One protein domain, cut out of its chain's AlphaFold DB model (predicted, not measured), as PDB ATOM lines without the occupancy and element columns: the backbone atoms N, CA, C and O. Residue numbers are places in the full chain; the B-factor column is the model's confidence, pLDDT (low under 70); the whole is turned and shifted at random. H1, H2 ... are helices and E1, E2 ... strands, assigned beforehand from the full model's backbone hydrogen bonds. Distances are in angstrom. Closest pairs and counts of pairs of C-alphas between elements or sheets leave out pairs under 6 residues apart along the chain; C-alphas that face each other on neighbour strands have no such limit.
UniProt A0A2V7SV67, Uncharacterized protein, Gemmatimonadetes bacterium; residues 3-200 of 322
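AT A GLANCE: This is residues 3 to 200 of the 322 residues of an uncharacterized protein of Gemmatimonadetes bacterium (UniProt A0A2V7SV67). Two three-stranded sheets, a long, twisted one of E3, E4 and E5 and a shorter one of E6, E7 and E8, make a sandwich that is only partly face to face, with the long helix H3 over the shorter sheet. H1 covers part of the long sheet over E3, the hairpin E1 and E2 meets that sheet at a few points, and residues 35 to 41 and 43 to 52 stick out. The printed part has 198 residues with six named helices and eight named strands, in the order E1 E2 H1 E3 E4 E5 H2 H3 H4 E6 E7 H5 E8 H6, class mixed. The sheets, orders E1 - E2, E3 - E4 - E5 and E6 - E7 - E8, are antiparallel. The whole is only just compact, close to loose, with a radius of gyration of the C-alphas of 19.7 A, and flat, spanning 62 by 55 by 22 A.

IN THESE COORDINATES: Find C-alpha 6 at (25.591, 11.186, -15.739), where E1, residues 6 to 10, begins; E2, 17 to 22, and H1, 25 to 36, follow. From C-alpha 55 at (41.699, 22.992, -20.193), E3 runs 37.2 A to residue 67; then come E4, 70 to 81, 35.0 A, and E5, 84 to 96, 35.8 A. Next are H2, 105 to 109, H3, 113 to 133, 30.1 A, H4, 139 to 149, E6, 151 to 162, 24.3 A, and E7, 165 to 173, 25.0 A. H5, 178 to 181, E8, 183 to 185, and H6, 195 to 200, end at C-alpha 200, (4.099, 2.634, -25.794).

HOW THE PARTS SIT: In the hairpin E1 and E2, look for N 7 and O 21 at 2.8 A. H1 is on the sheet E3 E4 E5, over E3, at a height of 10.3 A. That sheet is a meander, each strand the antiparallel neighbour of the one before: N 56 and O 80 are 2.9 A apart, N 71 and O 95 2.9 A. Across the sandwich, the closest C-alphas of E5 and E6 are Arg 92 and Ser 156, 4.6 A. Between the antiparallel neighbours E6 and E7, a hairpin, N 158 and O 169 are within hydrogen-bond range at 3.0 A; between the antiparallel neighbours E7 and E8, N 172 and O 184 are within it at 2.9 A. H3 makes two layers with this sheet, on one face at a height of 9.4 A. H4 touches H3, closest C-alphas Arg 132 and Arg 140, 6.6 A. H5 is on the sheet E3 E4 E5, on the opposite face to H1. H2 only grazes both sheets; H6 only grazes E3 E4 E5. Every O i to N i+4 pair is within hydrogen-bond range in H1, H2 and H3; H4 has 6 of 7, H6 1 of 2, and H5 is too short for one.

THE WHOLE: The C-alphas farthest apart, Thr 14 and Arg 137, are 62.4 A from each other. The printed part has no cut, and the link H1 to E3, 18 residues, is long. Mean pLDDT of the printed part is 89.8; residues 135 to 138 and 178 to 181 are under 70.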
ATOM      1  N   LEU A   3      34.251  18.764 -16.513       89.88
ATOM      2  CA  LEU A   3      32.913  18.519 -15.965       89.88
ATOM      3  C   LEU A   3      32.093  17.606 -16.878       89.88
ATOM      4  O   LEU A   3      31.696  17.991 -17.976       89.88
ATOM      5  N   GLY A   4      31.846  16.396 -16.381       90.81
ATOM      6  CA  GLY A   4      31.048  15.358 -17.026       90.81
ATOM      7  C   GLY A   4      29.637  15.246 -16.448       90.81
ATOM      8  O   GLY A   4      29.411  15.612 -15.291       90.81
ATOM      9  N   GLN A   5      28.695  14.707 -17.223       93.62
ATOM     10  CA  GLN A   5      27.325  14.440 -16.774       93.62
ATOM     11  C   GLN A   5      26.978  12.948 -16.813       93.62
ATOM     12  O   GLN A   5      27.530  12.146 -17.569       93.62
ATOM     13  N   ARG A   6      26.031  12.567 -15.953       94.50
ATOM     14  CA  ARG A   6      25.591  11.186 -15.739       94.50
ATOM     15  C   ARG A   6      24.071  11.120 -15.696       94.50
ATOM     16  O   ARG A   6      23.425  12.042 -15.211       94.50
ATOM     17  N   ILE A   7      23.516   9.998 -16.143       94.06
ATOM     18  CA  ILE A   7      22.083   9.705 -16.060       94.06
ATOM     19  C   ILE A   7      21.875   8.591 -15.040       94.06
ATOM     20  O   ILE A   7      22.509   7.536 -15.127       94.06
ATOM     21  N   PHE A   8      20.943   8.801 -14.113       92.12
ATOM     22  CA  PHE A   8      20.565   7.824 -13.097       92.12
ATOM     23  C   PHE A   8      19.090   7.437 -13.220       92.12
ATOM     24  O   PHE A   8      18.242   8.265 -13.548       92.12
ATOM     25  N   ARG A   9      18.775   6.180 -12.902       91.00
ATOM     26  CA  ARG A   9      17.414   5.712 -12.623       91.00
ATOM     27  C   ARG A   9      17.229   5.640 -11.122       91.00
ATOM     28  O   ARG A   9      17.961   4.904 -10.466       91.00
ATOM     29  N   ARG A  10      16.228   6.338 -10.598       89.88
ATOM     30  CA  ARG A  10      15.867   6.265  -9.182       89.88
ATOM     31  C   ARG A  10      14.716   5.288  -8.972       89.88
ATOM     32  O   ARG A  10      13.699   5.368  -9.660       89.88
ATOM     33  N   ASP A  11      14.870   4.379  -8.023       90.19
ATOM     34  CA  ASP A  11      13.762   3.613  -7.471       90.19
ATOM     35  C   ASP A  11      12.975   4.521  -6.522       90.19
ATOM     36  O   ASP A  11      13.513   5.063  -5.557       90.19
ATOM     37  N   LEU A  12      11.693   4.738  -6.814       89.38
ATOM     38  CA  LEU A  12      10.888   5.690  -6.052       89.38
ATOM     39  C   LEU A  12      10.494   5.164  -4.664       89.38
ATOM     40  O   LEU A  12      10.182   5.960  -3.778       89.38
ATOM     41  N   VAL A  13      10.501   3.850  -4.443       89.75
ATOM     42  CA  VAL A  13      10.121   3.250  -3.159       89.75
ATOM     43  C   VAL A  13      11.305   3.280  -2.199       89.75
ATOM     44  O   VAL A  13      11.172   3.793  -1.088       89.75
ATOM     45  N   THR A  14      12.457   2.772  -2.634       90.31
ATOM     46  CA  THR A  14      13.672   2.677  -1.806       90.31
ATOM     47  C   THR A  14      14.479   3.973  -1.793       90.31
ATOM     48  O   THR A  14      15.123   4.285  -0.797       90.31
ATOM     49  N   GLY A  15      14.408   4.759  -2.871       87.19
ATOM     50  CA  GLY A  15      15.255   5.929  -3.094       87.19
ATOM     51  C   GLY A  15      16.594   5.603  -3.760       87.19
ATOM     52  O   GLY A  15      17.337   6.534  -4.078       87.19
ATOM     53  N   ASP A  16      16.888   4.324  -4.010       91.12
ATOM     54  CA  ASP A  16      18.154   3.881  -4.587       91.12
ATOM     55  C   ASP A  16      18.335   4.409  -6.013       91.12
ATOM     56  O   ASP A  16      17.392   4.485  -6.800       91.12
ATOM     57  N   SER A  17      19.571   4.766  -6.361       91.38
ATOM     58  CA  SER A  17      19.926   5.256  -7.695       91.38
ATOM     59  C   SER A  17      20.835   4.271  -8.418       91.38
ATOM     60  O   SER A  17      21.874   3.866  -7.903       91.38
ATOM     61  N   LEU A  18      20.461   3.917  -9.645       92.00
ATOM     62  CA  LEU A  18      21.255   3.103 -10.559       92.00
ATOM     63  C   LEU A  18      21.826   3.992 -11.665       92.00
ATOM     64  O   LEU A  18      21.068   4.652 -12.373       92.00
ATOM     65  N   LEU A  19      23.147   3.983 -11.847       94.00
ATOM     66  CA  LEU A  19      23.793   4.650 -12.979       94.00
ATOM     67  C   LEU A  19      23.379   3.964 -14.290       94.00
ATOM     68  O   LEU A  19      23.604   2.768 -14.461       94.00
ATOM     69  N   LEU A  20      22.782   4.726 -15.207       94.44
ATOM     70  CA  LEU A  20      22.376   4.254 -16.533       94.44
ATOM     71  C   LEU A  20      23.378   4.634 -17.620       94.44
ATOM     72  O   LEU A  20      23.574   3.897 -18.585       94.44
ATOM     73  N   TYR A  21      23.974   5.816 -17.491       94.81
ATOM     74  CA  TYR A  21      24.912   6.344 -18.465       94.81
ATOM     75  C   TYR A  21      25.872   7.325 -17.801       94.81
ATOM     76  O   TYR A  21      25.487   8.099 -16.927       94.81
ATOM     77  N   GLU A  22      27.110   7.304 -18.267       94.12
ATOM     78  CA  GLU A  22      28.159   8.243 -17.906       94.12
ATOM     79  C   GLU A  22      28.830   8.721 -19.194       94.12
ATOM     80  O   GLU A  22      29.057   7.932 -20.121       94.12
ATOM     81  N   ASP A  23      29.105  10.021 -19.277       93.19
ATOM     82  CA  ASP A  23      29.862  10.561 -20.391       93.19
ATOM     83  C   ASP A  23      31.257   9.915 -20.467       93.19
ATOM     84  O   ASP A  23      31.883   9.549 -19.477       93.19
ATOM     85  N   THR A  24      31.753   9.743 -21.688       93.25
ATOM     86  CA  THR A  24      33.062   9.107 -21.925       93.25
ATOM     87  C   THR A  24      34.101  10.091 -22.449       93.25
ATOM     88  O   THR A  24      35.273   9.736 -22.582       93.25
ATOM     89  N   ILE A  25      33.692  11.330 -22.742       93.88
ATOM     90  CA  ILE A  25      34.560  12.363 -23.312       93.88
ATOM     91  C   ILE A  25      35.434  12.954 -22.211       93.88
ATOM     92  O   ILE A  25      36.659  12.973 -22.355       93.88
ATOM     93  N   VAL A  26      34.832  13.368 -21.092       94.75
ATOM     94  CA  VAL A  26      35.553  14.033 -20.005       94.75
ATOM     95  C   VAL A  26      36.546  13.082 -19.335       94.75
ATOM     96  O   VAL A  26      37.717  13.454 -19.249       94.75
ATOM     97  N   PRO A  27      36.195  11.832 -18.956       94.31
ATOM     98  CA  PRO A  27      37.167  10.898 -18.379       94.31
ATOM     99  C   PRO A  27      38.338  10.580 -19.318       94.31
ATOM    100  O   PRO A  27      39.490  10.450 -18.884       94.31
ATOM    101  N   ARG A  28      38.071  10.483 -20.628       95.31
ATOM    102  CA  ARG A  28      39.114  10.244 -21.629       95.31
ATOM    103  C   ARG A  28      40.064  11.434 -21.724       95.31
ATOM    104  O   ARG A  28      41.274  11.224 -21.722       95.31
ATOM    105  N   LEU A  29      39.543  12.659 -21.783       95.25
ATOM    106  CA  LEU A  29      40.366  13.870 -21.819       95.25
ATOM    107  C   LEU A  29      41.103  14.105 -20.501       95.25
ATOM    108  O   LEU A  29      42.271  14.470 -20.543       95.25
ATOM    109  N   ALA A  30      40.504  13.787 -19.353       93.31
ATOM    110  CA  ALA A  30      41.184  13.814 -18.059       93.31
ATOM    111  C   ALA A  30      42.419  12.901 -18.048       93.31
ATOM    112  O   ALA A  30      43.489  13.303 -17.604       93.31
ATOM    113  N   THR A  31      42.306  11.699 -18.623       94.25
ATOM    114  CA  THR A  31      43.444  10.774 -18.754       94.25
ATOM    115  C   THR A  31      44.559  11.348 -19.635       94.25
ATOM    116  O   THR A  31      45.741  11.134 -19.360       94.25
ATOM    117  N   VAL A  32      44.205  12.065 -20.707       95.06
ATOM    118  CA  VAL A  32      45.188  12.752 -21.561       95.06
ATOM    119  C   VAL A  32      45.830  13.912 -20.799       95.06
ATOM    120  O   VAL A  32      47.053  14.019 -20.805       95.06
ATOM    121  N   TYR A  33      45.031  14.713 -20.091       93.75
ATOM    122  CA  TYR A  33      45.502  15.836 -19.286       93.75
ATOM    123  C   TYR A  33      46.549  15.394 -18.264       93.75
ATOM    124  O   TYR A  33      47.657  15.913 -18.279       93.75
ATOM    125  N   THR A  34      46.247  14.380 -17.446       93.12
ATOM    126  CA  THR A  34      47.172  13.864 -16.422       93.12
ATOM    127  C   THR A  34      48.488  13.364 -17.015       93.12
ATOM    128  O   THR A  34      49.529  13.445 -16.374       93.12
ATOM    129  N   ARG A  35      48.472  12.849 -18.249       94.12
ATOM    130  CA  ARG A  35      49.698  12.408 -18.927       94.12
ATOM    131  C   ARG A  35      50.567  13.579 -19.384       94.12
ATOM    132  O   ARG A  35      51.786  13.453 -19.374       94.12
ATOM    133  N   LEU A  36      49.943  14.667 -19.831       94.31
ATOM    134  CA  LEU A  36      50.637  15.874 -20.290       94.31
ATOM    135  C   LEU A  36      51.063  16.778 -19.124       94.31
ATOM    136  O   LEU A  36      52.040  17.509 -19.250       94.31
ATOM    137  N   HIS A  37      50.371  16.677 -17.989       92.19
ATOM    138  CA  HIS A  37      50.564  17.494 -16.795       92.19
ATOM    139  C   HIS A  37      50.732  16.609 -15.545       92.19
ATOM    140  O   HIS A  37      49.847  16.578 -14.690       92.19
ATOM    141  N   PRO A  38      51.836  15.843 -15.431       92.94
ATOM    142  CA  PRO A  38      52.036  14.911 -14.317       92.94
ATOM    143  C   PRO A  38      52.207  15.606 -12.958       92.94
ATOM    144  O   PRO A  38      51.949  14.984 -11.929       92.94
ATOM    145  N   ASP A  39      52.625  16.874 -12.962       92.06
ATOM    146  CA  ASP A  39      52.856  17.672 -11.754       92.06
ATOM    147  C   ASP A  39      51.583  18.370 -11.241       92.06
ATOM    148  O   ASP A  39      51.572  18.905 -10.130       92.06
ATOM    149  N   ASP A  40      50.496  18.357 -12.019       88.50
ATOM    150  CA  ASP A  40      49.235  18.982 -11.626       88.50
ATOM    151  C   ASP A  40      48.460  18.080 -10.652       88.50
ATOM    152  O   ASP A  40      48.163  16.914 -10.927       88.50
ATOM    153  N   ALA A  41      48.067  18.641  -9.508       83.31
ATOM    154  CA  ALA A  41      47.247  17.941  -8.528       83.31
ATOM    155  C   ALA A  41      45.764  17.922  -8.934       83.31
ATOM    156  O   ALA A  41      45.216  18.887  -9.469       83.31
ATOM    157  N   ARG A  42      45.072  16.819  -8.624       82.31
ATOM    158  CA  ARG A  42      43.616  16.735  -8.787       82.31
ATOM    159  C   ARG A  42      42.922  17.562  -7.705       82.31
ATOM    160  O   ARG A  42      43.110  17.276  -6.523       82.31
ATOM    161  N   LEU A  43      42.061  18.486  -8.131       82.56
ATOM    162  CA  LEU A  43      41.200  19.264  -7.237       82.56
ATOM    163  C   LEU A  43      40.361  18.342  -6.340       82.56
ATOM    164  O   LEU A  43      39.702  17.410  -6.820       82.56
ATOM    165  N   GLN A  44      40.394  18.613  -5.042       85.19
ATOM    166  CA  GLN A  44      39.486  18.068  -4.044       85.19
ATOM    167  C   GLN A  44      38.173  18.866  -4.028       85.19
ATOM    168  O   GLN A  44      38.141  20.006  -4.485       85.19
ATOM    169  N   PRO A  45      37.075  18.318  -3.473       80.56
ATOM    170  CA  PRO A  45      35.790  19.021  -3.415       80.56
ATOM    171  C   PRO A  45      35.820  20.374  -2.684       80.56
ATOM    172  O   PRO A  45      34.939  21.196  -2.903       80.56
ATOM    173  N   SER A  46      36.791  20.577  -1.791       84.62
ATOM    174  CA  SER A  46      36.994  21.820  -1.037       84.62
ATOM    175  C   SER A  46      37.915  22.822  -1.726       84.62
ATOM    176  O   SER A  46      38.043  23.941  -1.236       84.62
ATOM    177  N   ASP A  47      38.607  22.411  -2.787       85.31
ATOM    178  CA  ASP A  47      39.585  23.261  -3.450       85.31
ATOM    179  C   ASP A  47      38.861  24.275  -4.334       85.31
ATOM    180  O   ASP A  47      37.910  23.945  -5.046       85.31
ATOM    181  N   GLU A  48      39.334  25.516  -4.307       80.62
ATOM    182  CA  GLU A  48      38.856  26.542  -5.222       80.62
ATOM    183  C   GLU A  48      39.373  26.236  -6.631       80.62
ATOM    184  O   GLU A  48      40.563  25.977  -6.846       80.62
ATOM    185  N   ALA A  49      38.462  26.201  -7.602       79.00
ATOM    186  CA  ALA A  49      38.844  26.004  -8.989       79.00
ATOM    187  C   ALA A  49      39.592  27.245  -9.492       79.00
ATOM    188  O   ALA A  49      39.193  28.367  -9.213       79.00
ATOM    189  N   ASN A  50      40.659  27.043 -10.268       82.75
ATOM    190  CA  ASN A  50      41.305  28.145 -10.978       82.75
ATOM    191  C   ASN A  50      40.310  28.768 -11.976       82.75
ATOM    192  O   ASN A  50      39.742  28.034 -12.792       82.75
ATOM    193  N   ASP A  51      40.144  30.091 -11.926       82.69
ATOM    194  CA  ASP A  51      39.285  30.874 -12.825       82.69
ATOM    195  C   ASP A  51      39.702  30.749 -14.303       82.69
ATOM    196  O   ASP A  51      38.865  30.779 -15.213       82.69
ATOM    197  N   ASP A  52      40.997  30.533 -14.553       85.56
ATOM    198  CA  ASP A  52      41.553  30.334 -15.890       85.56
ATOM    199  C   ASP A  52      42.313  29.003 -15.996       85.56
ATOM    200  O   ASP A  52      43.547  28.946 -15.951       85.56
ATOM    201  N   PRO A  53      41.587  27.872 -16.060       89.19
ATOM    202  CA  PRO A  53      42.214  26.572 -16.170       89.19
ATOM    203  C   PRO A  53      42.727  26.350 -17.597       89.19
ATOM    204  O   PRO A  53      42.032  26.652 -18.562       89.19
ATOM    205  N   ARG A  54      43.883  25.686 -17.723       91.06
ATOM    206  CA  ARG A  54      44.490  25.333 -19.022       91.06
ATOM    207  C   ARG A  54      43.516  24.647 -19.977       91.06
ATOM    208  O   ARG A  54      43.526  24.897 -21.176       91.06
ATOM    209  N   TRP A  55      42.714  23.727 -19.442       94.25
ATOM    210  CA  TRP A  55      41.699  22.992 -20.193       94.25
ATOM    211  C   TRP A  55      40.322  23.271 -19.592       94.25
ATOM    212  O   TRP A  55      40.136  23.092 -18.382       94.25
ATOM    213  N   ARG A  56      39.343  23.633 -20.423       94.56
ATOM    214  CA  ARG A  56      37.913  23.637 -20.083       94.56
ATOM    215  C   ARG A  56      37.219  22.577 -20.928       94.56
ATOM    216  O   ARG A  56      37.200  22.655 -22.145       94.56
ATOM    217  N   VAL A  57      36.682  21.551 -20.279       95.19
ATOM    218  CA  VAL A  57      35.918  20.491 -20.942       95.19
ATOM    219  C   VAL A  57      34.607  20.347 -20.203       95.19
ATOM    220  O   VAL A  57      34.610  20.013 -19.016       95.19
ATOM    221  N   THR A  58      33.501  20.570 -20.895       94.88
ATOM    222  CA  THR A  58      32.158  20.431 -20.335       94.88
ATOM    223  C   THR A  58      31.328  19.525 -21.218       94.88
ATOM    224  O   THR A  58      31.424  19.574 -22.440       94.88
ATOM    225  N   THR A  59      30.500  18.688 -20.604       95.50
ATOM    226  CA  THR A  59      29.459  17.959 -21.327       95.50
ATOM    227  C   THR A  59      28.097  18.238 -20.732       95.50
ATOM    228  O   THR A  59      27.948  18.190 -19.510       95.50
ATOM    229  N   THR A  60      27.109  18.406 -21.597       94.50
ATOM    230  CA  THR A  60      25.699  18.546 -21.238       94.50
ATOM    231  C   THR A  60      24.913  17.392 -21.842       94.50
ATOM    232  O   THR A  60      25.177  16.969 -22.968       94.50
ATOM    233  N   ILE A  61      23.973  16.848 -21.081       94.75
ATOM    234  CA  ILE A  61      23.072  15.778 -21.480       94.75
ATOM    235  C   ILE A  61      21.646  16.302 -21.412       94.75
ATOM    236  O   ILE A  61      21.138  16.589 -20.330       94.75
ATOM    237  N   ASP A  62      20.980  16.305 -22.559       93.25
ATOM    238  CA  ASP A  62      19.562  16.616 -22.668       93.25
ATOM    239  C   ASP A  62      18.775  15.317 -22.824       93.25
ATOM    240  O   ASP A  62      18.994  14.539 -23.760       93.25
ATOM    241  N   LEU A  63      17.849  15.060 -21.901       92.62
ATOM    242  CA  LEU A  63      16.921  13.941 -22.021       92.62
ATOM    243  C   LEU A  63      15.831  14.319 -23.024       92.62
ATOM    244  O   LEU A  63      15.125  15.300 -22.826       92.62
ATOM    245  N   ALA A  64      15.697  13.542 -24.097       90.62
ATOM    246  CA  ALA A  64      14.743  13.844 -25.157       90.62
ATOM    247  C   ALA A  64      13.369  13.248 -24.839       90.62
ATOM    248  O   ALA A  64      12.431  13.962 -24.503       90.62
ATOM    249  N   GLU A  65      13.235  11.924 -24.937       88.81
ATOM    250  CA  GLU A  65      11.941  11.276 -24.744       88.81
ATOM    251  C   GLU A  65      12.081   9.792 -24.388       88.81
ATOM    252  O   GLU A  65      13.039   9.120 -24.788       88.81
ATOM    253  N   VAL A  66      11.101   9.269 -23.646       92.00
ATOM    254  CA  VAL A  66      11.008   7.850 -23.285       92.00
ATOM    255  C   VAL A  66       9.987   7.153 -24.175       92.00
ATOM    256  O   VAL A  66       8.809   7.444 -24.056       92.00
ATOM    257  N   HIS A  67      10.385   6.197 -25.015       91.75
ATOM    258  CA  HIS A  67       9.475   5.354 -25.801       91.75
ATOM    259  C   HIS A  67       9.552   3.899 -25.330       91.75
ATOM    260  O   HIS A  67      10.565   3.227 -25.528       91.75
ATOM    261  N   GLY A  68       8.476   3.394 -24.719       91.31
ATOM    262  CA  GLY A  68       8.481   2.055 -24.126       91.31
ATOM    263  C   GLY A  68       9.614   1.928 -23.093       91.31
ATOM    264  O   GLY A  68       9.695   2.767 -22.196       91.31
ATOM    265  N   PRO A  69      10.512   0.933 -23.204       94.19
ATOM    266  CA  PRO A  69      11.640   0.775 -22.293       94.19
ATOM    267  C   PRO A  69      12.853   1.639 -22.669       94.19
ATOM    268  O   PRO A  69      13.913   1.441 -22.089       94.19
ATOM    269  N   PHE A  70      12.762   2.545 -23.643       96.44
ATOM    270  CA  PHE A  70      13.923   3.267 -24.162       96.44
ATOM    271  C   PHE A  70      13.892   4.750 -23.819       96.44
ATOM    272  O   PHE A  70      12.891   5.406 -24.074       96.44
ATOM    273  N   LEU A  71      15.004   5.288 -23.322       96.25
ATOM    274  CA  LEU A  71      15.226   6.721 -23.123       96.25
ATOM    275  C   LEU A  71      16.196   7.238 -24.187       96.25
ATOM    276  O   LEU A  71      17.339   6.786 -24.240       96.25
ATOM    277  N   SER A  72      15.750   8.185 -25.009       97.19
ATOM    278  CA  SER A  72      16.620   8.916 -25.936       97.19
ATOM    279  C   SER A  72      17.231  10.131 -25.243       97.19
ATOM    280  O   SER A  72      16.553  10.811 -24.473       97.19
ATOM    281  N   PHE A  73      18.494  10.427 -25.536       95.88
ATOM    282  CA  PHE A  73      19.195  11.609 -25.036       95.88
ATOM    283  C   PHE A  73      20.114  12.203 -26.109       95.88
ATOM    284  O   PHE A  73      20.522  11.511 -27.049       95.88
ATOM    285  N   SER A  74      20.472  13.469 -25.932       94.56
ATOM    286  CA  SER A  74      21.539  14.147 -26.666       94.56
ATOM    287  C   SER A  74      22.670  14.478 -25.702       94.56
ATOM    288  O   SER A  74      22.425  14.899 -24.580       94.56
ATOM    289  N   LEU A  75      23.909  14.259 -26.122       94.06
ATOM    290  CA  LEU A  75      25.113  14.700 -25.428       94.06
ATOM    291  C   LEU A  75      25.753  15.795 -26.271       94.06
ATOM    292  O   LEU A  75      26.098  15.538 -27.427       94.06
ATOM    293  N   HIS A  76      25.959  16.958 -25.675       94.12
ATOM    294  CA  HIS A  76      26.788  18.029 -26.201       94.12
ATOM    295  C   HIS A  76      28.089  18.094 -25.405       94.12
ATOM    296  O   HIS A  76      28.089  17.843 -24.199       94.12
ATOM    297  N   ALA A  77      29.203  18.382 -26.066       94.19
ATOM    298  CA  ALA A  77      30.492  18.530 -25.414       94.19
ATOM    299  C   ALA A  77      31.241  19.722 -25.988       94.19
ATOM    300  O   ALA A  77      31.435  19.754 -27.200       94.19
ATOM    301  N   ASP A  78      31.729  20.595 -25.114       94.06
ATOM    302  CA  ASP A  78      32.569  21.749 -25.428       94.06
ATOM    303  C   ASP A  78      33.964  21.530 -24.856       94.06
ATOM    304  O   ASP A  78      34.122  21.129 -23.697       94.06
ATOM    305  N   VAL A  79      34.985  21.753 -25.680       94.81
ATOM    306  CA  VAL A  79      36.378  21.488 -25.330       94.81
ATOM    307  C   VAL A  79      37.263  22.640 -25.766       94.81
ATOM    308  O   VAL A  79      37.501  22.840 -26.952       94.81
ATOM    309  N   GLU A  80      37.831  23.318 -24.780       94.75
ATOM    310  CA  GLU A  80      38.887  24.315 -24.915       94.75
ATOM    311  C   GLU A  80      40.158  23.764 -24.271       94.75
ATOM    312  O   GLU A  80      40.144  23.253 -23.142       94.75
ATOM    313  N   ARG A  81      41.269  23.841 -24.996       93.88
ATOM    314  CA  ARG A  81      42.581  23.395 -24.532       93.88
ATOM    315  C   ARG A  81      43.614  24.437 -24.929       93.88
ATOM    316  O   ARG A  81      43.505  25.039 -25.986       93.88
ATOM    317  N   ASP A  82      44.632  24.613 -24.108       92.50
ATOM    318  CA  ASP A  82      45.765  25.491 -24.407       92.50
ATOM    319  C   ASP A  82      46.705  24.928 -25.491       92.50
ATOM    320  O   ASP A  82      47.473  25.672 -26.099       92.50
ATOM    321  N   ASP A  83      46.638  23.620 -25.752       90.31
ATOM    322  CA  ASP A  83      47.502  22.894 -26.687       90.31
ATOM    323  C   ASP A  83      46.817  22.491 -28.008       90.31
ATOM    324  O   ASP A  83      47.425  21.803 -28.835       90.31
ATOM    325  N   ALA A  84      45.552  22.867 -28.214       90.31
ATOM    326  CA  ALA A  84      44.787  22.532 -29.413       90.31
ATOM    327  C   ALA A  84      43.648  23.528 -29.652       90.31
ATOM    328  O   ALA A  84      43.106  24.080 -28.701       90.31
ATOM    329  N   GLU A  85      43.231  23.677 -30.912       90.12
ATOM    330  CA  GLU A  85      42.057  24.490 -31.243       90.12
ATOM    331  C   GLU A  85      40.805  24.004 -30.491       90.12
ATOM    332  O   GLU A  85      40.618  22.778 -30.345       90.12
ATOM    333  N   PRO A  86      39.945  24.930 -30.027       91.19
ATOM    334  CA  PRO A  86      38.653  24.598 -29.465       91.19
ATOM    335  C   PRO A  86      37.821  23.739 -30.410       91.19
ATOM    336  O   PRO A  86      37.882  23.827 -31.634       91.19
ATOM    337  N   TRP A  87      37.001  22.877 -29.831       91.31
ATOM    338  CA  TRP A  87      36.015  22.134 -30.594       91.31
ATOM    339  C   TRP A  87      34.845  21.780 -29.703       91.31
ATOM    340  O   TRP A  87      35.010  21.480 -28.521       91.31
ATOM    341  N   HIS A  88      33.669  21.703 -30.301       91.88
ATOM    342  CA  HIS A  88      32.528  21.066 -29.671       91.88
ATOM    343  C   HIS A  88      31.957  19.975 -30.577       91.88
ATOM    344  O   HIS A  88      32.300  19.851 -31.758       91.88
ATOM    345  N   THR A  89      31.155  19.085 -30.004       91.62
ATOM    346  CA  THR A  89      30.518  17.986 -30.732       91.62
ATOM    347  C   THR A  89      29.210  17.595 -30.070       91.62
ATOM    348  O   THR A  89      29.052  17.715 -28.856       91.62
ATOM    349  N   SER A  90      28.288  17.075 -30.871       92.06
ATOM    350  CA  SER A  90      26.993  16.597 -30.405       92.06
ATOM    351  C   SER A  90      26.761  15.169 -30.876       92.06
ATOM    352  O   SER A  90      27.087  14.812 -32.012       92.06
ATOM    353  N   ARG A  91      26.154  14.339 -30.030       91.75
ATOM    354  CA  ARG A  91      25.716  12.988 -30.400       91.75
ATOM    355  C   ARG A  91      24.394  12.631 -29.744       91.75
ATOM    356  O   ARG A  91      24.078  13.138 -28.674       91.75
ATOM    357  N   ARG A  92      23.664  11.703 -30.350       94.62
ATOM    358  CA  ARG A  92      22.470  11.095 -29.758       94.62
ATOM    359  C   ARG A  92      22.807   9.743 -29.153       94.62
ATOM    360  O   ARG A  92      23.794   9.108 -29.526       94.62
ATOM    361  N   GLY A  93      21.968   9.291 -28.237       95.38
ATOM    362  CA  GLY A  93      22.020   7.933 -27.729       95.38
ATOM    363  C   GLY A  93      20.660   7.459 -27.253       95.38
ATOM    364  O   GLY A  93      19.763   8.250 -26.962       95.38
ATOM    365  N   VAL A  94      20.531   6.139 -27.154       97.81
ATOM    366  CA  VAL A  94      19.355   5.474 -26.596       97.81
ATOM    367  C   VAL A  94      19.803   4.540 -25.483       97.81
ATOM    368  O   VAL A  94      20.744   3.765 -25.656       97.81
ATOM    369  N   ILE A  95      19.126   4.596 -24.342       97.69
ATOM    370  CA  ILE A  95      19.333   3.714 -23.191       97.69
ATOM    371  C   ILE A  95      18.136   2.772 -23.098       97.69
ATOM    372  O   ILE A  95      16.999   3.229 -23.062       97.69
ATOM    373  N   ASP A  96      18.377   1.465 -23.021       95.94
ATOM    374  CA  ASP A  96      17.362   0.477 -22.650       95.94
ATOM    375  C   ASP A  96      17.230   0.461 -21.118       95.94
ATOM    376  O   ASP A  96      18.051  -0.119 -20.404       95.94
ATOM    377  N   LEU A  97      16.175   1.098 -20.609       94.19
ATOM    378  CA  LEU A  97      15.851   1.231 -19.190       94.19
ATOM    379  C   LEU A  97      15.563  -0.113 -18.512       94.19
ATOM    380  O   LEU A  97      15.670  -0.196 -17.286       94.19
ATOM    381  N   SER A  98      15.216  -1.158 -19.270       91.81
ATOM    382  CA  SER A  98      14.996  -2.498 -18.713       91.81
ATOM    383  C   SER A  98      16.310  -3.189 -18.347       91.81
ATOM    384  O   SER A  98      16.359  -3.941 -17.375       91.81
ATOM    385  N   THR A  99      17.390  -2.887 -19.074       92.44
ATOM    386  CA  THR A  99      18.722  -3.478 -18.848       92.44
ATOM    387  C   THR A  99      19.721  -2.513 -18.213       92.44
ATOM    388  O   THR A  99      20.749  -2.951 -17.699       92.44
ATOM    389  N   GLY A 100      19.439  -1.209 -18.255       91.94
ATOM    390  CA  GLY A 100      20.353  -0.152 -17.834       91.94
ATOM    391  C   GLY A 100      21.564   0.020 -18.750       91.94
ATOM    392  O   GLY A 100      22.617   0.445 -18.290       91.94
ATOM    393  N   ARG A 101      21.454  -0.364 -20.028       92.62
ATOM    394  CA  ARG A 101      22.558  -0.328 -21.003       92.62
ATOM    395  C   ARG A 101      22.193   0.499 -22.228       92.62
ATOM    396  O   ARG A 101      21.018   0.701 -22.519       92.62
ATOM    397  N   ALA A 102      23.204   0.921 -22.986       94.62
ATOM    398  CA  ALA A 102      22.992   1.505 -24.307       94.62
ATOM    399  C   ALA A 102      22.220   0.521 -25.207       94.62
ATOM    400  O   ALA A 102      22.590  -0.652 -25.322       94.62
ATOM    401  N   ALA A 103      21.142   0.993 -25.827       96.12
ATOM    402  CA  ALA A 103      20.318   0.196 -26.718       96.12
ATOM    403  C   ALA A 103      20.979   0.083 -28.097       96.12
ATOM    404  O   ALA A 103      21.440   1.071 -28.670       96.12
ATOM    405  N   SER A 104      21.006  -1.127 -28.654       95.19
ATOM    406  CA  SER A 104      21.408  -1.329 -30.045       95.19
ATOM    407  C   SER A 104      20.255  -1.005 -30.995       95.19
ATOM    408  O   SER A 104      19.083  -1.080 -30.618       95.19
ATOM    409  N   LEU A 105      20.581  -0.709 -32.256       95.56
ATOM    410  CA  LEU A 105      19.563  -0.519 -33.289       95.56
ATOM    411  C   LEU A 105      18.658  -1.752 -33.412       95.56
ATOM    412  O   LEU A 105      17.447  -1.608 -33.405       95.56
ATOM    413  N   ASP A 106      19.242  -2.951 -33.441       95.50
ATOM    414  CA  ASP A 106      18.503  -4.218 -33.514       95.50
ATOM    415  C   ASP A 106      17.472  -4.363 -32.385       95.50
ATOM    416  O   ASP A 106      16.311  -4.706 -32.617       95.50
ATOM    417  N   ARG A 107      17.878  -4.009 -31.159       95.00
ATOM    418  CA  ARG A 107      17.013  -4.046 -29.980       95.00
ATOM    419  C   ARG A 107      15.844  -3.067 -30.097       95.00
ATOM    420  O   ARG A 107      14.727  -3.420 -29.721       95.00
ATOM    421  N   VAL A 108      16.096  -1.864 -30.608       95.69
ATOM    422  CA  VAL A 108      15.074  -0.825 -30.799       95.69
ATOM    423  C   VAL A 108      14.122  -1.192 -31.932       95.69
ATOM    424  O   VAL A 108      12.913  -1.040 -31.786       95.69
ATOM    425  N   THR A 109      14.627  -1.709 -33.048       95.12
ATOM    426  CA  THR A 109      13.794  -1.999 -34.221       95.12
ATOM    427  C   THR A 109      13.080  -3.340 -34.150       95.12
ATOM    428  O   THR A 109      12.131  -3.556 -34.901       95.12
ATOM    429  N   GLY A 110      13.498  -4.229 -33.242       90.06
ATOM    430  CA  GLY A 110      12.976  -5.593 -33.158       90.06
ATOM    431  C   GLY A 110      13.318  -6.433 -34.394       90.06
ATOM    432  O   GLY A 110      12.603  -7.388 -34.689       90.06
ATOM    433  N   GLY A 111      14.370  -6.049 -35.131       85.38
ATOM    434  CA  GLY A 111      14.794  -6.652 -36.397       85.38
ATOM    435  C   GLY A 111      14.889  -5.662 -37.567       85.38
ATOM    436  O   GLY A 111      14.712  -4.456 -37.416       85.38
ATOM    437  N   ASP A 112      15.205  -6.179 -38.759       86.00
ATOM    438  CA  ASP A 112      15.305  -5.425 -40.026       86.00
ATOM    439  C   ASP A 112      16.380  -4.312 -40.073       86.00
ATOM    440  O   ASP A 112      16.288  -3.302 -40.781       86.00
ATOM    441  N   VAL A 113      17.473  -4.525 -39.339       94.50
ATOM    442  CA  VAL A 113      18.644  -3.633 -39.292       94.50
ATOM    443  C   VAL A 113      19.206  -3.326 -40.684       94.50
ATOM    444  O   VAL A 113      19.656  -2.205 -40.936       94.50
ATOM    445  N   THR A 114      19.172  -4.292 -41.604       95.00
ATOM    446  CA  THR A 114      19.691  -4.122 -42.967       95.00
ATOM    447  C   THR A 114      18.883  -3.094 -43.756       95.00
ATOM    448  O   THR A 114      19.488  -2.207 -44.366       95.00
ATOM    449  N   ARG A 115      17.539  -3.137 -43.718       95.12
ATOM    450  CA  ARG A 115      16.705  -2.124 -44.390       95.12
ATOM    451  C   ARG A 115      16.972  -0.741 -43.818       95.12
ATOM    452  O   ARG A 115      17.189   0.193 -44.587       95.12
ATOM    453  N   ILE A 116      17.012  -0.615 -42.490       96.19
ATOM    454  CA  ILE A 116      17.258   0.667 -41.816       96.19
ATOM    455  C   ILE A 116      18.639   1.215 -42.167       96.19
ATOM    456  O   ILE A 116      18.769   2.378 -42.540       96.19
ATOM    457  N   THR A 117      19.667   0.369 -42.139       95.25
ATOM    458  CA  THR A 117      21.037   0.755 -42.495       95.25
ATOM    459  C   THR A 117      21.138   1.209 -43.949       95.25
ATOM    460  O   THR A 117      21.796   2.211 -44.238       95.25
ATOM    461  N   ASN A 118      20.477   0.509 -44.874       95.88
ATOM    462  CA  ASN A 118      20.447   0.893 -46.284       95.88
ATOM    463  C   ASN A 118      19.692   2.209 -46.488       95.88
ATOM    464  O   ASN A 118      20.198   3.105 -47.163       95.88
ATOM    465  N   ARG A 119      18.526   2.373 -45.850       96.31
ATOM    466  CA  ARG A 119      17.749   3.614 -45.924       96.31
ATOM    467  C   ARG A 119      18.521   4.796 -45.345       96.31
ATOM    468  O   ARG A 119      18.543   5.850 -45.970       96.31
ATOM    469  N   ARG A 120      19.229   4.605 -44.228       96.00
ATOM    470  CA  ARG A 120      20.103   5.615 -43.617       96.00
ATOM    471  C   ARG A 120      21.175   6.105 -44.580       96.00
ATOM    472  O   ARG A 120      21.368   7.307 -44.694       96.00
ATOM    473  N   LYS A 121      21.849   5.197 -45.297       94.88
ATOM    474  CA  LYS A 121      22.857   5.574 -46.305       94.88
ATOM    475  C   LYS A 121      22.251   6.440 -47.410       94.88
ATOM    476  O   LYS A 121      22.835   7.458 -47.763       94.88
ATOM    477  N   VAL A 122      21.078   6.055 -47.918       95.81
ATOM    478  CA  VAL A 122      20.368   6.805 -48.968       95.81
ATOM    479  C   VAL A 122      19.964   8.196 -48.478       95.81
ATOM    480  O   VAL A 122      20.215   9.179 -49.165       95.81
ATOM    481  N   VAL A 123      19.377   8.290 -47.284       95.00
ATOM    482  CA  VAL A 123      18.927   9.566 -46.708       95.00
ATOM    483  C   VAL A 123      20.113  10.481 -46.386       95.00
ATOM    484  O   VAL A 123      20.061  11.666 -46.692       95.00
ATOM    485  N   ALA A 124      21.207   9.939 -45.841       92.88
ATOM    486  CA  ALA A 124      22.420  10.711 -45.579       92.88
ATOM    487  C   ALA A 124      23.038  11.263 -46.874       92.88
ATOM    488  O   ALA A 124      23.393  12.438 -46.926       92.88
ATOM    489  N   ALA A 125      23.125  10.446 -47.930       92.25
ATOM    490  CA  ALA A 125      23.613  10.897 -49.232       92.25
ATOM    491  C   ALA A 125      22.727  12.012 -49.812       92.25
ATOM    492  O   ALA A 125      23.241  13.054 -50.204       92.25
ATOM    493  N   ALA A 126      21.401  11.837 -49.774       91.88
ATOM    494  CA  ALA A 126      20.454  12.843 -50.249       91.88
ATOM    495  C   ALA A 126      20.555  14.168 -49.472       91.88
ATOM    496  O   ALA A 126      20.495  15.235 -50.079       91.88
ATOM    497  N   MET A 127      20.753  14.114 -48.148       90.25
ATOM    498  CA  MET A 127      20.939  15.310 -47.320       90.25
ATOM    499  C   MET A 127      22.234  16.049 -47.680       90.25
ATOM    500  O   MET A 127      22.220  17.258 -47.900       90.25
ATOM    501  N   ILE A 128      23.348  15.320 -47.802       88.50
ATOM    502  CA  ILE A 128      24.643  15.887 -48.205       88.50
ATOM    503  C   ILE A 128      24.545  16.535 -49.592       88.50
ATOM    504  O   ILE A 128      25.054  17.639 -49.796       88.50
ATOM    505  N   ASP A 129      23.884  15.875 -50.542       88.19
ATOM    506  CA  ASP A 129      23.715  16.400 -51.896       88.19
ATOM    507  C   ASP A 129      22.804  17.635 -51.919       88.19
ATOM    508  O   ASP A 129      23.145  18.623 -52.570       88.19
ATOM    509  N   SER A 130      21.715  17.642 -51.144       86.00
ATOM    510  CA  SER A 130      20.845  18.814 -50.988       86.00
ATOM    511  C   SER A 130      21.628  20.024 -50.471       86.00
ATOM    512  O   SER A 130      21.624  21.074 -51.120       86.00
ATOM    513  N   VAL A 131      22.397  19.851 -49.391       84.12
ATOM    514  CA  VAL A 131      23.245  20.905 -48.813       84.12
ATOM    515  C   VAL A 131      24.270  21.422 -49.832       84.12
ATOM    516  O   VAL A 131      24.474  22.629 -49.945       84.12
ATOM    517  N   ARG A 132      24.875  20.544 -50.643       83.75
ATOM    518  CA  ARG A 132      25.809  20.952 -51.712       83.75
ATOM    519  C   ARG A 132      25.142  21.761 -52.821       83.75
ATOM    520  O   ARG A 132      25.762  22.681 -53.351       83.75
ATOM    521  N   THR A 133      23.927  21.387 -53.210       82.00
ATOM    522  CA  THR A 133      23.197  22.018 -54.322       82.00
ATOM    523  C   THR A 133      22.538  23.343 -53.950       82.00
ATOM    524  O   THR A 133      22.305  24.157 -54.837       82.00
ATOM    525  N   GLY A 134      22.267  23.575 -52.662       76.00
ATOM    526  CA  GLY A 134      21.593  24.782 -52.180       76.00
ATOM    527  C   GLY A 134      22.474  26.030 -52.055       76.00
ATOM    528  O   GLY A 134      21.934  27.106 -51.827       76.00
ATOM    529  N   GLY A 135      23.803  25.912 -52.179       66.88
ATOM    530  CA  GLY A 135      24.740  27.027 -51.983       66.88
ATOM    531  C   GLY A 135      25.173  27.735 -53.274       66.88
ATOM    532  O   GLY A 135      25.479  27.092 -54.286       66.88
ATOM    533  N   ASP A 136      25.309  29.063 -53.209       68.81
ATOM    534  CA  ASP A 136      25.938  29.864 -54.260       68.81
ATOM    535  C   ASP A 136      27.418  29.489 -54.456       68.81
ATOM    536  O   ASP A 136      28.038  28.767 -53.675       68.81
ATOM    537  N   ARG A 137      28.035  29.945 -55.554       59.91
ATOM    538  CA  ARG A 137      29.400  29.520 -55.926       59.91
ATOM    539  C   ARG A 137      30.469  29.859 -54.873       59.91
ATOM    540  O   ARG A 137      31.416  29.087 -54.745       59.91
ATOM    541  N   ILE A 138      30.321  30.970 -54.149       56.59
ATOM    542  CA  ILE A 138      31.206  31.367 -53.036       56.59
ATOM    543  C   ILE A 138      30.910  30.515 -51.789       56.59
ATOM    544  O   ILE A 138      31.840  30.045 -51.136       56.59
ATOM    545  N   ASP A 139      29.639  30.204 -51.537       73.31
ATOM    546  CA  ASP A 139      29.222  29.368 -50.408       73.31
ATOM    547  C   ASP A 139      29.613  27.902 -50.578       73.31
ATOM    548  O   ASP A 139      29.935  27.238 -49.602       73.31
ATOM    549  N   ARG A 140      29.706  27.387 -51.809       75.50
ATOM    550  CA  ARG A 140      30.054  25.979 -52.065       75.50
ATOM    551  C   ARG A 140      31.375  25.531 -51.444       75.50
ATOM    552  O   ARG A 140      31.458  24.390 -50.992       75.50
ATOM    553  N   ALA A 141      32.401  26.384 -51.414       75.50
ATOM    554  CA  ALA A 141      33.677  26.046 -50.778       75.50
ATOM    555  C   ALA A 141      33.533  25.946 -49.250       75.50
ATOM    556  O   ALA A 141      34.020  24.989 -48.651       75.50
ATOM    557  N   ARG A 142      32.796  26.882 -48.641       75.56
ATOM    558  CA  ARG A 142      32.483  26.881 -47.207       75.56
ATOM    559  C   ARG A 142      31.615  25.680 -46.834       75.56
ATOM    560  O   ARG A 142      31.970  24.935 -45.932       75.56
ATOM    561  N   THR A 143      30.555  25.419 -47.592       80.12
ATOM    562  CA  THR A 143      29.681  24.250 -47.443       80.12
ATOM    563  C   THR A 143      30.451  22.936 -47.570       80.12
ATOM    564  O   THR A 143      30.222  22.007 -46.801       80.12
ATOM    565  N   ALA A 144      31.393  22.839 -48.512       79.75
ATOM    566  CA  ALA A 144      32.229  21.652 -48.654       79.75
ATOM    567  C   ALA A 144      33.167  21.445 -47.453       79.75
ATOM    568  O   ALA A 144      33.373  20.297 -47.065       79.75
ATOM    569  N   SER A 145      33.719  22.517 -46.876       78.62
ATOM    570  CA  SER A 145      34.507  22.447 -45.639       78.62
ATOM    571  C   SER A 145      33.646  22.027 -44.447       78.62
ATOM    572  O   SER A 145      34.001  21.057 -43.785       78.62
ATOM    573  N   LEU A 146      32.475  22.648 -44.258       77.69
ATOM    574  CA  LEU A 146      31.514  22.285 -43.207       77.69
ATOM    575  C   LEU A 146      31.146  20.797 -43.285       77.69
ATOM    576  O   LEU A 146      31.269  20.068 -42.311       77.69
ATOM    577  N   LEU A 147      30.778  20.295 -44.469       83.12
ATOM    578  CA  LEU A 147      30.395  18.891 -44.660       83.12
ATOM    579  C   LEU A 147      31.517  17.882 -44.355       83.12
ATOM    580  O   LEU A 147      31.213  16.710 -44.141       83.12
ATOM    581  N   ARG A 148      32.794  18.291 -44.334       84.00
ATOM    582  CA  ARG A 148      33.905  17.415 -43.914       84.00
ATOM    583  C   ARG A 148      33.974  17.234 -42.398       84.00
ATOM    584  O   ARG A 148      34.517  16.224 -41.960       84.00
ATOM    585  N   ALA A 149      33.435  18.177 -41.624       83.25
ATOM    586  CA  ALA A 149      33.348  18.086 -40.167       83.25
ATOM    587  C   ALA A 149      32.238  17.125 -39.702       83.25
ATOM    588  O   ALA A 149      32.271  16.618 -38.579       83.25
ATOM    589  N   TYR A 150      31.270  16.832 -40.577       87.06
ATOM    590  CA  TYR A 150      30.141  15.959 -40.282       87.06
ATOM    591  C   TYR A 150      30.445  14.488 -40.569       87.06
ATOM    592  O   TYR A 150      30.894  14.112 -41.653       87.06
ATOM    593  N   HIS A 151      30.119  13.625 -39.609       88.44
ATOM    594  CA  HIS A 151      30.248  12.180 -39.738       88.44
ATOM    595  C   HIS A 151      28.964  11.466 -39.320       88.44
ATOM    596  O   HIS A 151      28.253  11.874 -38.403       88.44
ATOM    597  N   LEU A 152      28.662  10.366 -40.008       90.19
ATOM    598  CA  LEU A 152      27.548   9.497 -39.654       90.19
ATOM    599  C   LEU A 152      28.029   8.446 -38.651       90.19
ATOM    600  O   LEU A 152      28.700   7.492 -39.045       90.19
ATOM    601  N   ASP A 153      27.649   8.591 -37.385       90.88
ATOM    602  CA  ASP A 153      27.840   7.552 -36.372       90.88
ATOM    603  C   ASP A 153      26.631   6.589 -36.373       90.88
ATOM    604  O   ASP A 153      25.513   6.995 -36.049       90.88
ATOM    605  N   PRO A 154      26.811   5.298 -36.723       90.56
ATOM    606  CA  PRO A 154      25.736   4.309 -36.710       90.56
ATOM    607  C   PRO A 154      25.045   4.113 -35.355       90.56
ATOM    608  O   PRO A 154      23.905   3.643 -35.345       90.56
ATOM    609  N   ALA A 155      25.732   4.415 -34.251       91.50
ATOM    610  CA  ALA A 155      25.209   4.302 -32.892       91.50
ATOM    611  C   ALA A 155      24.544   5.598 -32.394       91.50
ATOM    612  O   ALA A 155      23.843   5.563 -31.385       91.50
ATOM    613  N   SER A 156      24.715   6.715 -33.110       93.62
ATOM    614  CA  SER A 156      24.112   8.011 -32.786       93.62
ATOM    615  C   SER A 156      22.725   8.118 -33.416       93.62
ATOM    616  O   SER A 156      22.553   8.532 -34.564       93.62
ATOM    617  N   PHE A 157      21.711   7.692 -32.668       96.25
ATOM    618  CA  PHE A 157      20.310   7.821 -33.056       96.25
ATOM    619  C   PHE A 157      19.430   8.097 -31.838       96.25
ATOM    620  O   PHE A 157      19.834   7.855 -30.703       96.25
ATOM    621  N   ALA A 158      18.228   8.603 -32.094       97.12
ATOM    622  CA  ALA A 158      17.143   8.705 -31.125       97.12
ATOM    623  C   ALA A 158      15.904   7.971 -31.655       97.12
ATOM    624  O   ALA A 158      15.794   7.702 -32.856       97.12
ATOM    625  N   ILE A 159      14.969   7.653 -30.765       96.62
ATOM    626  CA  ILE A 159      13.635   7.175 -31.138       96.62
ATOM    627  C   ILE A 159      12.715   8.388 -31.248       96.62
ATOM    628  O   ILE A 159      12.793   9.303 -30.435       96.62
ATOM    629  N   THR A 160      11.859   8.390 -32.262       94.81
ATOM    630  CA  THR A 160      10.830   9.408 -32.472       94.81
ATOM    631  C   THR A 160       9.548   8.757 -32.996       94.81
ATOM    632  O   THR A 160       9.473   7.533 -33.142       94.81
ATOM    633  N   VAL A 161       8.528   9.568 -33.267       92.88
ATOM    634  CA  VAL A 161       7.238   9.131 -33.803       92.88
ATOM    635  C   VAL A 161       6.904   9.963 -35.031       92.88
ATOM    636  O   VAL A 161       6.917  11.188 -34.971       92.88
ATOM    637  N   VAL A 162       6.583   9.288 -36.130       91.25
ATOM    638  CA  VAL A 162       6.123   9.896 -37.383       91.25
ATOM    639  C   VAL A 162       4.765   9.298 -37.704       91.25
ATOM    640  O   VAL A 162       4.632   8.080 -37.735       91.25
ATOM    641  N   ASP A 163       3.744  10.139 -37.859       87.88
ATOM    642  CA  ASP A 163       2.376   9.719 -38.197       87.88
ATOM    643  C   ASP A 163       1.812   8.599 -37.296       87.88
ATOM    644  O   ASP A 163       1.077   7.716 -37.728       87.88
ATOM    645  N   GLY A 164       2.164   8.628 -36.004       88.19
ATOM    646  CA  GLY A 164       1.743   7.612 -35.032       88.19
ATOM    647  C   GLY A 164       2.487   6.275 -35.144       88.19
ATOM    648  O   GLY A 164       2.099   5.305 -34.491       88.19
ATOM    649  N   HIS A 165       3.560   6.219 -35.930       93.00
ATOM    650  CA  HIS A 165       4.451   5.075 -36.073       93.00
ATOM    651  C   HIS A 165       5.827   5.366 -35.467       93.00
ATOM    652  O   HIS A 165       6.302   6.501 -35.516       93.00
ATOM    653  N   PRO A 166       6.495   4.359 -34.885       95.69
ATOM    654  CA  PRO A 166       7.828   4.555 -34.351       95.69
ATOM    655  C   PRO A 166       8.824   4.746 -35.495       95.69
ATOM    656  O   PRO A 166       8.763   4.081 -36.533       95.69
ATOM    657  N   ALA A 167       9.793   5.622 -35.278       96.81
ATOM    658  CA  ALA A 167      10.876   5.873 -36.210       96.81
ATOM    659  C   ALA A 167      12.198   6.057 -35.464       96.81
ATOM    660  O   ALA A 167      12.232   6.373 -34.274       96.81
ATOM    661  N   VAL A 168      13.302   5.871 -36.184       97.12
ATOM    662  CA  VAL A 168      14.640   6.232 -35.706       97.12
ATOM    663  C   VAL A 168      15.095   7.520 -36.378       97.12
ATOM    664  O   VAL A 168      15.064   7.643 -37.604       97.12
ATOM    665  N   ALA A 169      15.520   8.482 -35.568       96.44
ATOM    666  CA  ALA A 169      16.039   9.766 -36.010       96.44
ATOM    667  C   ALA A 169      17.564   9.772 -35.882       96.44
ATOM    668  O   ALA A 169      18.116   9.854 -34.781       96.44
ATOM    669  N   TYR A 170      18.240   9.690 -37.024       96.00
ATOM    670  CA  TYR A 170      19.686   9.858 -37.116       96.00
ATOM    671  C   TYR A 170      20.048  11.332 -37.279       96.00
ATOM    672  O   TYR A 170      19.251  12.137 -37.755       96.00
ATOM    673  N   ALA A 171      21.287  11.660 -36.940       92.56
ATOM    674  CA  ALA A 171      21.901  12.921 -37.310       92.56
ATOM    675  C   ALA A 171      23.355  12.680 -37.722       92.56
ATOM    676  O   ALA A 171      23.977  11.711 -37.277       92.56
ATOM    677  N   LEU A 172      23.892  13.549 -38.573       90.56
ATOM    678  CA  LEU A 172      25.337  13.636 -38.736       90.56
ATOM    679  C   LEU A 172      25.883  14.449 -37.566       90.56
ATOM    680  O   LEU A 172      25.402  15.550 -37.295       90.56
ATOM    681  N   SER A 173      26.877  13.901 -36.886       86.31
ATOM    682  CA  SER A 173      27.566  14.577 -35.798       86.31
ATOM    683  C   SER A 173      28.656  15.460 -36.381       86.31
ATOM    684  O   SER A 173      29.522  14.977 -37.111       86.31
ATOM    685  N   GLY A 174      28.601  16.750 -36.080       82.69
ATOM    686  CA  GLY A 174      29.672  17.681 -36.379       82.69
ATOM    687  C   GLY A 174      30.790  17.639 -35.330       82.69
ATOM    688  O   GLY A 174      30.581  17.222 -34.181       82.69
ATOM    689  N   ARG A 175      31.988  18.074 -35.719       82.75
ATOM    690  CA  ARG A 175      33.075  18.431 -34.803       82.75
ATOM    691  C   ARG A 175      33.844  19.614 -35.381       82.75
ATOM    692  O   ARG A 175      34.490  19.450 -36.412       82.75
ATOM    693  N   GLY A 176      33.843  20.738 -34.679       79.56
ATOM    694  CA  GLY A 176      34.578  21.934 -35.086       79.56
ATOM    695  C   GLY A 176      34.241  23.133 -34.208       79.56
ATOM    696  O   GLY A 176      33.755  22.957 -33.087       79.56
ATOM    697  N   GLU A 177      34.508  24.328 -34.727       75.88
ATOM    698  CA  GLU A 177      34.182  25.608 -34.091       75.88
ATOM    699  C   GLU A 177      32.868  26.193 -34.648       75.88
ATOM    700  O   GLU A 177      32.479  25.934 -35.788       75.88
ATOM    701  N   GLY A 178      32.170  27.019 -33.862       69.44
ATOM    702  CA  GLY A 178      30.920  27.670 -34.288       69.44
ATOM    703  C   GLY A 178      29.771  26.699 -34.597       69.44
ATOM    704  O   GLY A 178      29.349  25.948 -33.736       69.44
ATOM    705  N   ASP A 179      29.231  26.706 -35.819       60.56
ATOM    706  CA  ASP A 179      28.104  25.824 -36.181       60.56
ATOM    707  C   ASP A 179      28.541  24.376 -36.509       60.56
ATOM    708  O   ASP A 179      27.716  23.498 -36.783       60.56
ATOM    709  N   GLU A 180      29.851  24.108 -36.531       60.84
ATOM    710  CA  GLU A 180      30.432  22.850 -37.007       60.84
ATOM    711  C   GLU A 180      30.280  21.668 -36.051       60.84
ATOM    712  O   GLU A 180      30.534  20.542 -36.475       60.84
ATOM    713  N   GLY A 181      29.871  21.867 -34.795       61.19
ATOM    714  CA  GLY A 181      29.626  20.773 -33.847       61.19
ATOM    715  C   GLY A 181      28.159  20.574 -33.448       61.19
ATOM    716  O   GLY A 181      27.867  19.808 -32.519       61.19
ATOM    717  N   HIS A 182      27.229  21.194 -34.180       77.75
ATOM    718  CA  HIS A 182      25.809  20.859 -34.112       77.75
ATOM    719  C   HIS A 182      25.483  19.536 -34.825       77.75
ATOM    720  O   HIS A 182      26.329  18.879 -35.436       77.75
ATOM    721  N   LEU A 183      24.233  19.095 -34.680       85.00
ATOM    722  CA  LEU A 183      23.697  17.924 -35.366       85.00
ATOM    723  C   LEU A 183      23.054  18.345 -36.687       85.00
ATOM    724  O   LEU A 183      22.153  19.181 -36.690       85.00
ATOM    725  N   LEU A 184      23.441  17.703 -37.790       88.56
ATOM    726  CA  LEU A 184      22.676  17.792 -39.032       88.56
ATOM    727  C   LEU A 184      21.622  16.686 -39.042       88.56
ATOM    728  O   LEU A 184      21.942  15.515 -39.266       88.56
ATOM    729  N   GLU A 185      20.372  17.046 -38.764       90.75
ATOM    730  CA  GLU A 185      19.281  16.080 -38.666       90.75
ATOM    731  C   GLU A 185      18.983  15.409 -40.008       90.75
ATOM    732  O   GLU A 185      18.917  16.049 -41.058       90.75
ATOM    733  N   LEU A 186      18.789  14.091 -39.966       94.44
ATOM    734  CA  LEU A 186      18.317  13.324 -41.108       94.44
ATOM    735  C   LEU A 186      16.809  13.081 -40.970       94.44
ATOM    736  O   LEU A 186      16.340  12.835 -39.855       94.44
ATOM    737  N   PRO A 187      16.055  13.057 -42.088       95.50
ATOM    738  CA  PRO A 187      14.680  12.580 -42.094       95.50
ATOM    739  C   PRO A 187      14.535  11.254 -41.323       95.50
ATOM    740  O   PRO A 187      15.306  10.321 -41.591       95.50
ATOM    741  N   PRO A 188      13.575  11.148 -40.383       96.75
ATOM    742  CA  PRO A 188      13.383   9.930 -39.614       96.75
ATOM    743  C   PRO A 188      13.086   8.727 -40.509       96.75
ATOM    744  O   PRO A 188      12.465   8.838 -41.569       96.75
ATOM    745  N   ILE A 189      13.531   7.554 -40.071       97.00
ATOM    746  CA  ILE A 189      13.293   6.297 -40.773       97.00
ATOM    747  C   ILE A 189      12.293   5.496 -39.959       97.00
ATOM    748  O   ILE A 189      12.622   5.015 -38.875       97.00
ATOM    749  N   GLU A 190      11.091   5.327 -40.500       96.12
ATOM    750  CA  GLU A 190      10.076   4.463 -39.907       96.12
ATOM    751  C   GLU A 190      10.605   3.037 -39.724       96.12
ATOM    752  O   GLU A 190      11.198   2.410 -40.625       96.12
ATOM    753  N   ILE A 191      10.376   2.522 -38.523       95.56
ATOM    754  CA  ILE A 191      10.675   1.145 -38.156       95.56
ATOM    755  C   ILE A 191       9.368   0.344 -38.155       95.56
ATOM    756  O   ILE A 191       8.284   0.900 -38.321       95.56
ATOM    757  N   GLY A 192       9.466  -0.982 -38.045       92.25
ATOM    758  CA  GLY A 192       8.271  -1.814 -37.891       92.25
ATOM    759  C   GLY A 192       7.520  -1.492 -36.592       92.25
ATOM    760  O   GLY A 192       7.812  -0.520 -35.908       92.25
ATOM    761  N   GLN A 193       6.577  -2.343 -36.201       92.69
ATOM    762  CA  GLN A 193       5.961  -2.263 -34.873       92.69
ATOM    763  C   GLN A 193       6.620  -3.303 -33.956       92.69
ATOM    764  O   GLN A 193       6.112  -4.419 -33.844       92.69
ATOM    765  N   PRO A 194       7.785  -2.997 -33.355       94.25
ATOM    766  CA  PRO A 194       8.432  -3.910 -32.422       94.25
ATOM    767  C   PRO A 194       7.532  -4.148 -31.204       94.25
ATOM    768  O   PRO A 194       6.662  -3.337 -30.895       94.25
ATOM    769  N   SER A 195       7.752  -5.242 -30.474       93.00
ATOM    770  CA  SER A 195       6.867  -5.647 -29.369       93.00
ATOM    771  C   SER A 195       6.659  -4.559 -28.315       93.00
ATOM    772  O   SER A 195       5.540  -4.358 -27.858       93.00
ATOM    773  N   TRP A 196       7.709  -3.802 -27.990       93.62
ATOM    774  CA  TRP A 196       7.639  -2.701 -27.030       93.62
ATOM    775  C   TRP A 196       6.754  -1.534 -27.495       93.62
ATOM    776  O   TRP A 196       6.294  -0.744 -26.670       93.62
ATOM    777  N   TRP A 197       6.504  -1.400 -28.803       94.81
ATOM    778  CA  TRP A 197       5.654  -0.340 -29.343       94.81
ATOM    779  C   TRP A 197       4.199  -0.509 -28.913       94.81
ATOM    780  O   TRP A 197       3.515   0.483 -28.674       94.81
ATOM    781  N   LEU A 198       3.737  -1.753 -28.756       90.50
ATOM    782  CA  LEU A 198       2.372  -2.050 -28.314       90.50
ATOM    783  C   LEU A 198       2.088  -1.491 -26.915       90.50
ATOM    784  O   LEU A 198       0.976  -1.033 -26.661       90.50
ATOM    785  N   ASP A 199       3.101  -1.462 -26.050       88.75
ATOM    786  CA  ASP A 199       3.003  -0.892 -24.703       88.75
ATOM    787  C   ASP A 199       3.136   0.639 -24.715       88.75
ATOM    788  O   ASP A 199       2.549   1.329 -23.881       88.75
ATOM    789  N   ALA A 200       3.891   1.193 -25.669       90.69
ATOM    790  CA  ALA A 200       4.099   2.634 -25.794       90.69
ATOM    791  C   ALA A 200       2.905   3.350 -26.446       90.69
ATOM    792  O   ALA A 200       2.574   4.473 -26.062       90.69
TER     793      ALA A 200